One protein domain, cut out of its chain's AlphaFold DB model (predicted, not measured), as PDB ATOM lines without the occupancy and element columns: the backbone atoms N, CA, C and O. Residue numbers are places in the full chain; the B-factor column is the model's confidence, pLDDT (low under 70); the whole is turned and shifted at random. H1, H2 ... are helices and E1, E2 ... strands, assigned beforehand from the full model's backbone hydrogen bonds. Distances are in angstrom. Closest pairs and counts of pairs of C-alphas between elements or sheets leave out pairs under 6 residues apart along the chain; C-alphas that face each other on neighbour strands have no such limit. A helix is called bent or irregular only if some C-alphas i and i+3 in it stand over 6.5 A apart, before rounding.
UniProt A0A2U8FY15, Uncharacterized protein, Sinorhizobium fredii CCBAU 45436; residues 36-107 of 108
ATOM      1  N   ILE A  36      14.279  36.757 220.257       94.12
ATOM      2  CA  ILE A  36      14.188  37.582 221.461       94.12
ATOM      3  C   ILE A  36      15.034  38.831 221.251       94.12
ATOM      4  O   ILE A  36      16.197  38.748 220.845       94.12
ATOM      5  N   PHE A  37      14.449  39.973 221.588       94.75
ATOM      6  CA  PHE A  37      15.127  41.256 221.662       94.75
ATOM      7  C   PHE A  37      15.120  41.740 223.105       94.75
ATOM      8  O   PHE A  37      14.079  41.738 223.757       94.75
ATOM      9  N   LEU A  38      16.280  42.165 223.590       93.56
ATOM     10  CA  LEU A  38      16.439  42.802 224.891       93.56
ATOM     11  C   LEU A  38      17.183  44.115 224.690       93.56
ATOM     12  O   LEU A  38      18.224  44.125 224.034       93.56
ATOM     13  N   PHE A  39      16.668  45.203 225.249       92.88
ATOM     14  CA  PHE A  39      17.246  46.531 225.085       92.88
ATOM     15  C   PHE A  39      17.191  47.347 226.380       92.88
ATOM     16  O   PHE A  39      16.433  47.003 227.286       92.88
ATOM     17  N   SER A  40      18.021  48.391 226.469       89.81
ATOM     18  CA  SER A  40      17.929  49.422 227.513       89.81
ATOM     19  C   SER A  40      16.978  50.548 227.103       89.81
ATOM     20  O   SER A  40      16.792  50.811 225.915       89.81
ATOM     21  N   ASP A  41      16.425  51.245 228.092       86.69
ATOM     22  CA  ASP A  41      15.615  52.461 227.938       86.69
ATOM     23  C   ASP A  41      16.279  53.535 227.062       86.69
ATOM     24  O   ASP A  41      15.593  54.235 226.316       86.69
ATOM     25  N   GLY A  42      17.614  53.579 227.039       88.81
ATOM     26  CA  GLY A  42      18.386  54.449 226.156       88.81
ATOM     27  C   GLY A  42      18.044  54.335 224.663       88.81
ATOM     28  O   GLY A  42      18.349  55.270 223.927       88.81
ATOM     29  N   ILE A  43      17.390  53.255 224.200       90.25
ATOM     30  CA  ILE A  43      16.878  53.142 222.819       90.25
ATOM     31  C   ILE A  43      15.346  53.060 222.696       90.25
ATOM     32  O   ILE A  43      14.830  52.866 221.594       90.25
ATOM     33  N   GLU A  44      14.607  53.190 223.801       88.81
ATOM     34  CA  GLU A  44      13.157  52.951 223.877       88.81
ATOM     35  C   GLU A  44      12.379  53.792 222.858       88.81
ATOM     36  O   GLU A  44      11.609  53.256 222.061       88.81
ATOM     37  N   ASN A  45      12.685  55.089 222.790       85.50
ATOM     38  CA  ASN A  45      12.047  56.043 221.877       85.50
ATOM     39  C   ASN A  45      12.255  55.722 220.385       85.50
ATOM     40  O   ASN A  45      11.561  56.275 219.534       85.50
ATOM     41  N   GLN A  46      13.236  54.883 220.040       87.19
ATOM     42  CA  GLN A  46      13.508  54.482 218.656       87.19
ATOM     43  C   GLN A  46      12.865  53.143 218.297       87.19
ATOM     44  O   GLN A  46      12.690  52.849 217.111       87.19
ATOM     45  N   VAL A  47      12.572  52.315 219.300       89.75
ATOM     46  CA  VAL A  47      12.148  50.929 219.096       89.75
ATOM     47  C   VAL A  47      10.713  50.666 219.532       89.75
ATOM     48  O   VAL A  47      10.176  49.631 219.147       89.75
ATOM     49  N   LEU A  48      10.079  51.575 220.272       89.75
ATOM     50  CA  LEU A  48       8.660  51.513 220.613       89.75
ATOM     51  C   LEU A  48       7.864  52.583 219.860       89.75
ATOM     52  O   LEU A  48       8.346  53.689 219.608       89.75
ATOM     53  N   ASP A  49       6.628  52.251 219.503       86.44
ATOM     54  CA  ASP A  49       5.646  53.236 219.061       86.44
ATOM     55  C   ASP A  49       5.208  54.080 220.265       86.44
ATOM     56  O   ASP A  49       4.729  53.554 221.268       86.44
ATOM     57  N   SER A  50       5.370  55.401 220.182       76.94
ATOM     58  CA  SER A  50       5.098  56.300 221.309       76.94
ATOM     59  C   SER A  50       3.613  56.440 221.659       76.94
ATOM     60  O   SER A  50       3.291  56.917 222.748       76.94
ATOM     61  N   ALA A  51       2.701  56.048 220.764       83.38
ATOM     62  CA  ALA A  51       1.265  56.095 221.000       83.38
ATOM     63  C   ALA A  51       0.739  54.801 221.635       83.38
ATOM     64  O   ALA A  51      -0.163  54.871 222.474       83.38
ATOM     65  N   THR A  52       1.268  53.639 221.245       85.44
ATOM     66  CA  THR A  52       0.789  52.331 221.736       85.44
ATOM     67  C   THR A  52       1.707  51.683 222.767       85.44
ATOM     68  O   THR A  52       1.275  50.766 223.463       85.44
ATOM     69  N   ASN A  53       2.944  52.166 222.899       81.56
ATOM     70  CA  ASN A  53       4.012  51.536 223.674       81.56
ATOM     71  C   ASN A  53       4.303  50.089 223.224       81.56
ATOM     72  O   ASN A  53       4.728  49.244 224.013       81.56
ATOM     73  N   GLU A  54       4.038  49.784 221.950       87.88
ATOM     74  CA  GLU A  54       4.292  48.473 221.352       87.88
ATOM     75  C   GLU A  54       5.596  48.472 220.542       87.88
ATOM     76  O   GLU A  54       6.021  49.518 220.042       87.88
ATOM     77  N   PRO A  55       6.245  47.306 220.367       87.88
ATOM     78  CA  PRO A  55       7.429  47.179 219.528       87.88
ATOM     79  C   PRO A  55       7.201  47.694 218.103       87.88
ATOM     80  O   PRO A  55       6.309  47.240 217.387       87.88
ATOM     81  N   TYR A  56       8.070  48.591 217.642       89.56
ATOM     82  CA  TYR A  56       8.017  49.120 216.289       89.56
ATOM     83  C   TYR A  56       8.536  48.084 215.283       89.56
ATOM     84  O   TYR A  56       9.742  47.922 215.072       89.56
ATOM     85  N   GLU A  57       7.623  47.368 214.623       87.50
ATOM     86  CA  GLU A  57       7.953  46.250 213.725       87.50
ATOM     87  C   GLU A  57       8.957  46.608 212.619       87.50
ATOM     88  O   GLU A  57       9.791  45.778 212.237       87.50
ATOM     89  N   ASN A  58       8.915  47.849 212.120       87.88
ATOM     90  CA  ASN A  58       9.816  48.345 211.076       87.88
ATOM     91  C   ASN A  58      11.273  48.451 211.543       87.88
ATOM     92  O   ASN A  58      12.172  48.479 210.702       87.88
ATOM     93  N   PHE A  59      11.522  48.501 212.852       89.38
ATOM     94  CA  PHE A  59      12.859  48.388 213.418       89.38
ATOM     95  C   PHE A  59      13.275  46.916 213.539       89.38
ATOM     96  O   PHE A  59      14.297  46.507 212.983       89.38
ATOM     97  N   PHE A  60      12.466  46.091 214.207       90.75
ATOM     98  CA  PHE A  60      12.849  44.721 214.575       90.75
ATOM     99  C   PHE A  60      12.905  43.750 213.388       90.75
ATOM    100  O   PHE A  60      13.846  42.959 213.269       90.75
ATOM    101  N   THR A  61      11.945  43.834 212.465       90.50
ATOM    102  CA  THR A  61      11.842  42.929 211.310       90.50
ATOM    103  C   THR A  61      13.070  42.963 210.398       90.50
ATOM    104  O   THR A  61      13.590  41.900 210.051       90.50
ATOM    105  N   PRO A  62      13.580  44.125 209.945       90.75
ATOM    106  CA  PRO A  62      14.818  44.142 209.173       90.75
ATOM    107  C   PRO A  62      16.039  43.778 210.026       90.75
ATOM    108  O   PRO A  62      16.967  43.168 209.492       90.75
ATOM    109  N   MET A  63      16.029  44.091 211.328       90.75
ATOM    110  CA  MET A  63      17.161  43.847 212.224       90.75
ATOM    111  C   MET A  63      17.418  42.357 212.470       90.75
ATOM    112  O   MET A  63      18.572  41.951 212.561       90.75
ATOM    113  N   VAL A  64      16.374  41.523 212.528       92.69
ATOM    114  CA  VAL A  64      16.516  40.082 212.816       92.69
ATOM    115  C   VAL A  64      17.092  39.278 211.645       92.69
ATOM    116  O   VAL A  64      17.778  38.273 211.845       92.69
ATOM    117  N   LYS A  65      16.836  39.706 210.400       93.38
ATOM    118  CA  LYS A  65      17.113  38.917 209.181       93.38
ATOM    119  C   LYS A  65      18.571  38.452 209.049       93.38
ATOM    120  O   LYS A  65      18.776  37.276 208.721       93.38
ATOM    121  N   PRO A  66      19.592  39.298 209.298       93.69
ATOM    122  CA  PRO A  66      20.986  38.868 209.232       93.69
ATOM    123  C   PRO A  66      21.320  37.814 210.292       93.69
ATOM    124  O   PRO A  66      22.074  36.885 210.006       93.69
ATOM    125  N   PHE A  67      20.727  37.916 211.486       93.19
ATOM    126  CA  PHE A  67      20.965  36.977 212.582       93.19
ATOM    127  C   PHE A  67      20.342  35.619 212.297       93.19
ATOM    128  O   PHE A  67      21.029  34.616 212.471       93.19
ATOM    129  N   ILE A  68      19.108  35.565 211.778       93.06
ATOM    130  CA  ILE A  68      18.484  34.311 211.317       93.06
ATOM    131  C   ILE A  68      19.368  33.646 210.257       93.06
ATOM    132  O   ILE A  68      19.687  32.465 210.371       93.06
ATOM    133  N   SER A  69      19.849  34.428 209.287       92.75
ATOM    134  CA  SER A  69      20.666  33.936 208.167       92.75
ATOM    135  C   SER A  69      22.099  33.539 208.548       92.75
ATOM    136  O   SER A  69      22.764  32.844 207.777       92.75
ATOM    137  N   SER A  70      22.609  33.985 209.702       94.06
ATOM    138  CA  SER A  70      23.957  33.630 210.154       94.06
ATOM    139  C   SER A  70      24.084  32.120 210.375       94.06
ATOM    140  O   SER A  70      23.170  31.470 210.873       94.06
ATOM    141  N   LYS A  71      25.237  31.543 210.034       92.81
ATOM    142  CA  LYS A  71      25.542  30.127 210.307       92.81
ATOM    143  C   LYS A  71      26.298  29.925 211.620       92.81
ATOM    144  O   LYS A  71      26.603  28.790 211.973       92.81
ATOM    145  N   ALA A  72      26.645  31.010 212.312       92.31
ATOM    146  CA  ALA A  72      27.324  30.925 213.594       92.31
ATOM    147  C   ALA A  72      26.396  30.306 214.650       92.31
ATOM    148  O   ALA A  72      25.213  30.641 214.728       92.31
ATOM    149  N   LEU A  73      26.954  29.415 215.471       92.19
ATOM    150  CA  LEU A  73      26.328  28.947 216.703       92.19
ATOM    151  C   LEU A  73      26.878  29.779 217.865       92.19
ATOM    152  O   LEU A  73      28.090  29.971 217.972       92.19
ATOM    153  N   GLY A  74      25.995  30.277 218.729       92.00
ATOM    154  CA  GLY A  74      26.364  31.215 219.789       92.00
ATOM    155  C   GLY A  74      26.545  32.646 219.270       92.00
ATOM    156  O   GLY A  74      25.787  33.110 218.419       92.00
ATOM    157  N   ARG A  75      27.529  33.374 219.811       94.06
ATOM    158  CA  ARG A  75      27.734  34.792 219.488       94.06
ATOM    159  C   ARG A  75      28.381  34.974 218.114       94.06
ATOM    160  O   ARG A  75      29.544  34.633 217.915       94.06
ATOM    161  N   ASP A  76      27.667  35.627 217.204       96.00
ATOM    162  CA  ASP A  76      28.240  36.134 215.958       96.00
ATOM    163  C   ASP A  76      28.949  37.474 216.216       96.00
ATOM    164  O   ASP A  76      28.320  38.531 216.320       96.00
ATOM    165  N   HIS A  77      30.274  37.435 216.369       95.25
ATOM    166  CA  HIS A  77      31.080  38.627 216.651       95.25
ATOM    167  C   HIS A  77      31.063  39.650 215.511       95.25
ATOM    168  O   HIS A  77      31.098  40.852 215.774       95.25
ATOM    169  N   PHE A  78      30.987  39.192 214.259       95.25
ATOM    170  CA  PHE A  78      30.957  40.085 213.107       95.25
ATOM    171  C   PHE A  78      29.644  40.870 213.074       95.25
ATOM    172  O   PHE A  78      29.662  42.100 212.999       95.25
ATOM    173  N   LEU A  79      28.507  40.181 213.216       95.44
ATOM    174  CA  LEU A  79      27.206  40.845 213.313       95.44
ATOM    175  C   LEU A  79      27.087  41.701 214.578       95.44
ATOM    176  O   LEU A  79      26.529  42.791 214.502       95.44
ATOM    177  N   SER A  80      27.671  41.273 215.703       94.50
ATOM    178  CA  SER A  80      27.718  42.086 216.931       94.50
ATOM    179  C   SER A  80      28.409  43.433 216.689       94.50
ATOM    180  O   SER A  80      27.889  44.472 217.084       94.50
ATOM    181  N   GLY A  81      29.562  43.437 216.009       95.25
ATOM    182  CA  GLY A  81      30.282  44.673 215.688       95.25
ATOM    183  C   GLY A  81      29.509  45.571 214.719       95.25
ATOM    184  O   GLY A  81      29.476  46.787 214.888       95.25
ATOM    185  N   ARG A  82      28.829  44.976 213.732       94.56
ATOM    186  CA  ARG A  82      27.947  45.708 212.807       94.56
ATOM    187  C   ARG A  82      26.753  46.338 213.522       94.56
ATOM    188  O   ARG A  82      26.383  47.455 213.172       94.56
ATOM    189  N   LEU A  83      26.173  45.638 214.496       93.38
ATOM    190  CA  LEU A  83      25.071  46.144 215.307       93.38
ATOM    191  C   LEU A  83      25.524  47.322 216.176       93.38
ATOM    192  O   LEU A  83      24.865  48.354 216.162       93.38
ATOM    193  N   SER A  84      26.681  47.204 216.837       93.50
ATOM    194  CA  SER A  84      27.284  48.306 217.606       93.50
ATOM    195  C   SER A  84      27.470  49.550 216.737       93.50
ATOM    196  O   SER A  84      26.928  50.601 217.044       93.50
ATOM    197  N   ALA A  85      28.126  49.406 215.580       93.44
ATOM    198  CA  ALA A  85      28.364  50.527 214.670       93.44
ATOM    199  C   ALA A  85      27.070  51.172 214.137       93.44
ATOM    200  O   ALA A  85      27.060  52.349 213.789       93.44
ATOM    201  N   TYR A  86      25.979  50.407 214.035       91.19
ATOM    202  CA  TYR A  86      24.675  50.947 213.666       91.19
ATOM    203  C   TYR A  86      24.057  51.783 214.799       91.19
ATOM    204  O   TYR A  86      23.569  52.881 214.532       91.19
ATOM    205  N   LEU A  87      24.115  51.306 216.048       90.56
ATOM    206  CA  LEU A  87      23.632  52.056 217.217       90.56
ATOM    207  C   LEU A  87      24.453  53.334 217.475       90.56
ATOM    208  O   LEU A  87      23.907  54.327 217.961       90.56
ATOM    209  N   ASP A  88      25.728  53.325 217.081       90.38
ATOM    210  CA  ASP A  88      26.638  54.476 217.142       90.38
ATOM    211  C   ASP A  88      26.493  55.442 215.951       90.38
ATOM    212  O   ASP A  88      27.124  56.497 215.923       90.38
ATOM    213  N   SER A  89      25.691  55.103 214.936       90.38
ATOM    214  CA  SER A  89      25.530  55.965 213.759       90.38
ATOM    215  C   SER A  89      24.790  57.260 214.101       90.38
ATOM    216  O   SER A  89      23.873  57.247 214.919       90.38
ATOM    217  N   GLU A  90      25.121  58.366 213.421       83.06
ATOM    218  CA  GLU A  90      24.468  59.677 213.622       83.06
ATOM    219  C   GLU A  90      22.941  59.573 213.544       83.06
ATOM    220  O   GLU A  90      22.235  60.040 214.430       83.06
ATOM    221  N   LYS A  91      22.433  58.819 212.563       79.62
ATOM    222  CA  LYS A  91      20.999  58.554 212.390       79.62
ATOM    223  C   LYS A  91      20.330  58.001 213.656       79.62
ATOM    224  O   LYS A  91      19.158  58.271 213.897       79.62
ATOM    225  N   PHE A  92      21.045  57.181 214.419       80.81
ATOM    226  CA  PHE A  92      20.537  56.575 215.644       80.81
ATOM    227  C   PHE A  92      20.885  57.411 216.888       80.81
ATOM    228  O   PHE A  92      20.134  57.412 217.856       80.81
ATOM    229  N   ALA A  93      22.003  58.143 216.875       72.94
ATOM    230  CA  ALA A  93      22.448  59.020 217.958       72.94
ATOM    231  C   ALA A  93      21.679  60.340 218.060       72.94
ATOM    232  O   ALA A  93      21.481  60.824 219.162       72.94
ATOM    233  N   GLU A  94      21.144  60.870 216.961       73.56
ATOM    234  CA  GLU A  94      20.332  62.099 216.980       73.56
ATOM    235  C   GLU A  94      19.068  62.004 217.855       73.56
ATOM    236  O   GLU A  94      18.454  63.023 218.165       73.56
ATOM    237  N   HIS A  95      18.664  60.792 218.237       71.00
ATOM    238  CA  HIS A  95      17.395  60.534 218.912       71.00
ATOM    239  C   HIS A  95      17.551  60.169 220.400       71.00
ATOM    240  O   HIS A  95      16.536  59.981 221.074       71.00
ATOM    241  N   THR A  96      18.783  60.043 220.914       77.75
ATOM    242  CA  THR A  96      19.067  59.732 222.325       77.75
ATOM    243  C   THR A  96      20.546  59.963 222.666       77.75
ATOM    244  O   THR A  96      21.430  59.509 221.934       77.75
ATOM    245  N   ASP A  97      20.798  60.627 223.796       77.94
ATOM    246  CA  ASP A  97      22.141  60.862 224.355       77.94
ATOM    247  C   ASP A  97      22.497  59.860 225.479       77.94
ATOM    248  O   ASP A  97      23.543  59.995 226.114       77.94
ATOM    249  N   ASP A  98      21.628  58.877 225.747       84.56
ATOM    250  CA  ASP A  98      21.791  57.879 226.813       84.56
ATOM    251  C   ASP A  98      22.506  56.596 226.334       84.56
ATOM    252  O   ASP A  98      22.630  56.337 225.130       84.56
ATOM    253  N   ASP A  99      22.974  55.772 227.276       87.94
ATOM    254  CA  ASP A  99      23.698  54.531 227.000       87.94
ATOM    255  C   ASP A  99      22.804  53.490 226.298       87.94
ATOM    256  O   ASP A  99      21.768  53.029 226.791       87.94
ATOM    257  N   LYS A 100      23.246  53.050 225.116       90.94
ATOM    258  CA  LYS A 100      22.475  52.163 224.236       90.94
ATOM    259  C   LYS A 100      22.921  50.718 224.388       90.94
ATOM    260  O   LYS A 100      24.082  50.386 224.151       90.94
ATOM    261  N   SER A 101      21.984  49.829 224.688       92.12
ATOM    262  CA  SER A 101      22.218  48.385 224.713       92.12
ATOM    263  C   SER A 101      21.144  47.645 223.929       92.12
ATOM    264  O   SER A 101      19.956  47.912 224.084       92.12
ATOM    265  N   LEU A 102      21.564  46.683 223.100       93.88
ATOM    266  CA  LEU A 102      20.674  45.785 222.364       93.88
ATOM    267  C   LEU A 102      21.291  44.388 222.264       93.88
ATOM    268  O   LEU A 102      22.423  44.217 221.806       93.88
ATOM    269  N   VAL A 103      20.515  43.378 222.642       95.31
ATOM    270  CA  VAL A 103      20.837  41.959 222.496       95.31
ATOM    271  C   VAL A 103      19.760  41.306 221.645       95.31
ATOM    272  O   VAL A 103      18.568  41.488 221.880       95.31
ATOM    273  N   ILE A 104      20.200  40.528 220.656       95.38
ATOM    274  CA  ILE A 104      19.332  39.784 219.745       95.38
ATOM    275  C   ILE A 104      19.709  38.311 219.851       95.38
ATOM    276  O   ILE A 104      20.856  37.940 219.591       95.38
ATOM    277  N   ALA A 105      18.744  37.476 220.218       95.25
ATOM    278  CA  ALA A 105      18.865  36.028 220.173       95.25
ATOM    279  C   ALA A 105      17.870  35.480 219.153       95.25
ATOM    280  O   ALA A 105      16.721  35.907 219.114       95.25
ATOM    281  N   VAL A 106      18.313  34.537 218.327       95.31
ATOM    282  CA  VAL A 106      17.459  33.851 217.354       95.31
ATOM    283  C   VAL A 106      17.572  32.352 217.558       95.31
ATOM    284  O   VAL A 106      18.656  31.837 217.851       95.31
ATOM    285  N   LYS A 107      16.458  31.654 217.380       92.94
ATOM    286  CA  LYS A 107      16.418  30.198 217.326       92.94
ATOM    287  C   LYS A 107      17.175  29.723 216.078       92.94
ATOM    288  O   LYS A 107      17.070  30.331 215.011       92.94
TER     289      LYS A 107
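What this domain is: This is residues 36 to 107 of the 108 residues of an uncharacterized protein of Sinorhizobium fredii CCBAU 45436 (UniProt A0A2U8FY15). A narrow ribbon of two antiparallel strands, E1 and E2, has the helix H2 over one face, and the helix H3 runs along on the E2 side of the ribbon, nearly parallel in line to H2 but running the opposite way. The short helices H1 and H4 sit at one end, where E1 leads into H1 and H4 leads back toward E2. The printed part has 72 residues with four named helices and two named strands, in the order E1, H1, H2, H3, H4, E2, and its class is mixed, helices and strands. It is compact, with a radius of gyration of the C-alphas of 12.5 A, and only just elongated, with spans of 36 by 24 by 17 A.

Where its parts are: E1 holds residues 36 to 39 and begins at C-alpha 36 (14.188, 37.582, 221.461). H1 follows at residues 41 to 47; it is irregular, with C-alphas 42 and 45 7.8 A apart. H2, residues 57 to 69, begins at C-alpha 57 (7.953, 46.250, 213.725) and is 18.6 A long; it is only just irregular, with C-alphas 63 and 66 7.0 A apart. H3, residues 77 to 87, is 15.4 A long. H4 holds residues 90 to 93. E2, residues 102 to 106, is 13.3 A long and ends at C-alpha 106 (17.459, 33.851, 217.354).

How they stand to each other: E1 and E2 are antiparallel at 175 degrees, with N 38 and O 103 2.9 A apart and N 103 and O 38 2.8 A apart, both within hydrogen-bond range. H2 and E2 have 6 pairs of C-alphas within 8 A, the closest being Ile 68 and Val 106 at 6.1 A. E1 and H2 are only just apart, at 8.2 A. H3 and E2 are near each other, with 8 pairs of C-alphas within 10 A. H2 and H3 are close but not clearly touching, at a shallow tilt of 18 degrees, opposite ways; their closest C-alphas, Phe 67 and Leu 79, are 7.4 A apart. H1 and H2 are close but not clearly touching and about perpendicular, at 80 degrees, with the C-alphas of Val 47 and Phe 59 closest at 6.3 A. H4 is close to but not clearly touching H3, the closest C-alphas being Leu 87 and Ala 93 at 7.1 A. In H3 every O i to N i+4 pair is within hydrogen-bond range, in H2 5 of 9 and in H1 1 of 3, beside 3 of 4 O i to N i+3 pairs in H1; H4 is too short for an O i to N i+4 pair.

The domain as a whole: The C-alphas farthest apart, Ala 51 and Leu 73, are 37.2 A apart, while the first and last, Ile 36 and Lys 107, are 8.8 A apart. The printed part has no cut and no long link. Mean pLDDT of the printed part is 89.5; that of H4 is 79, and no printed residue is under 70.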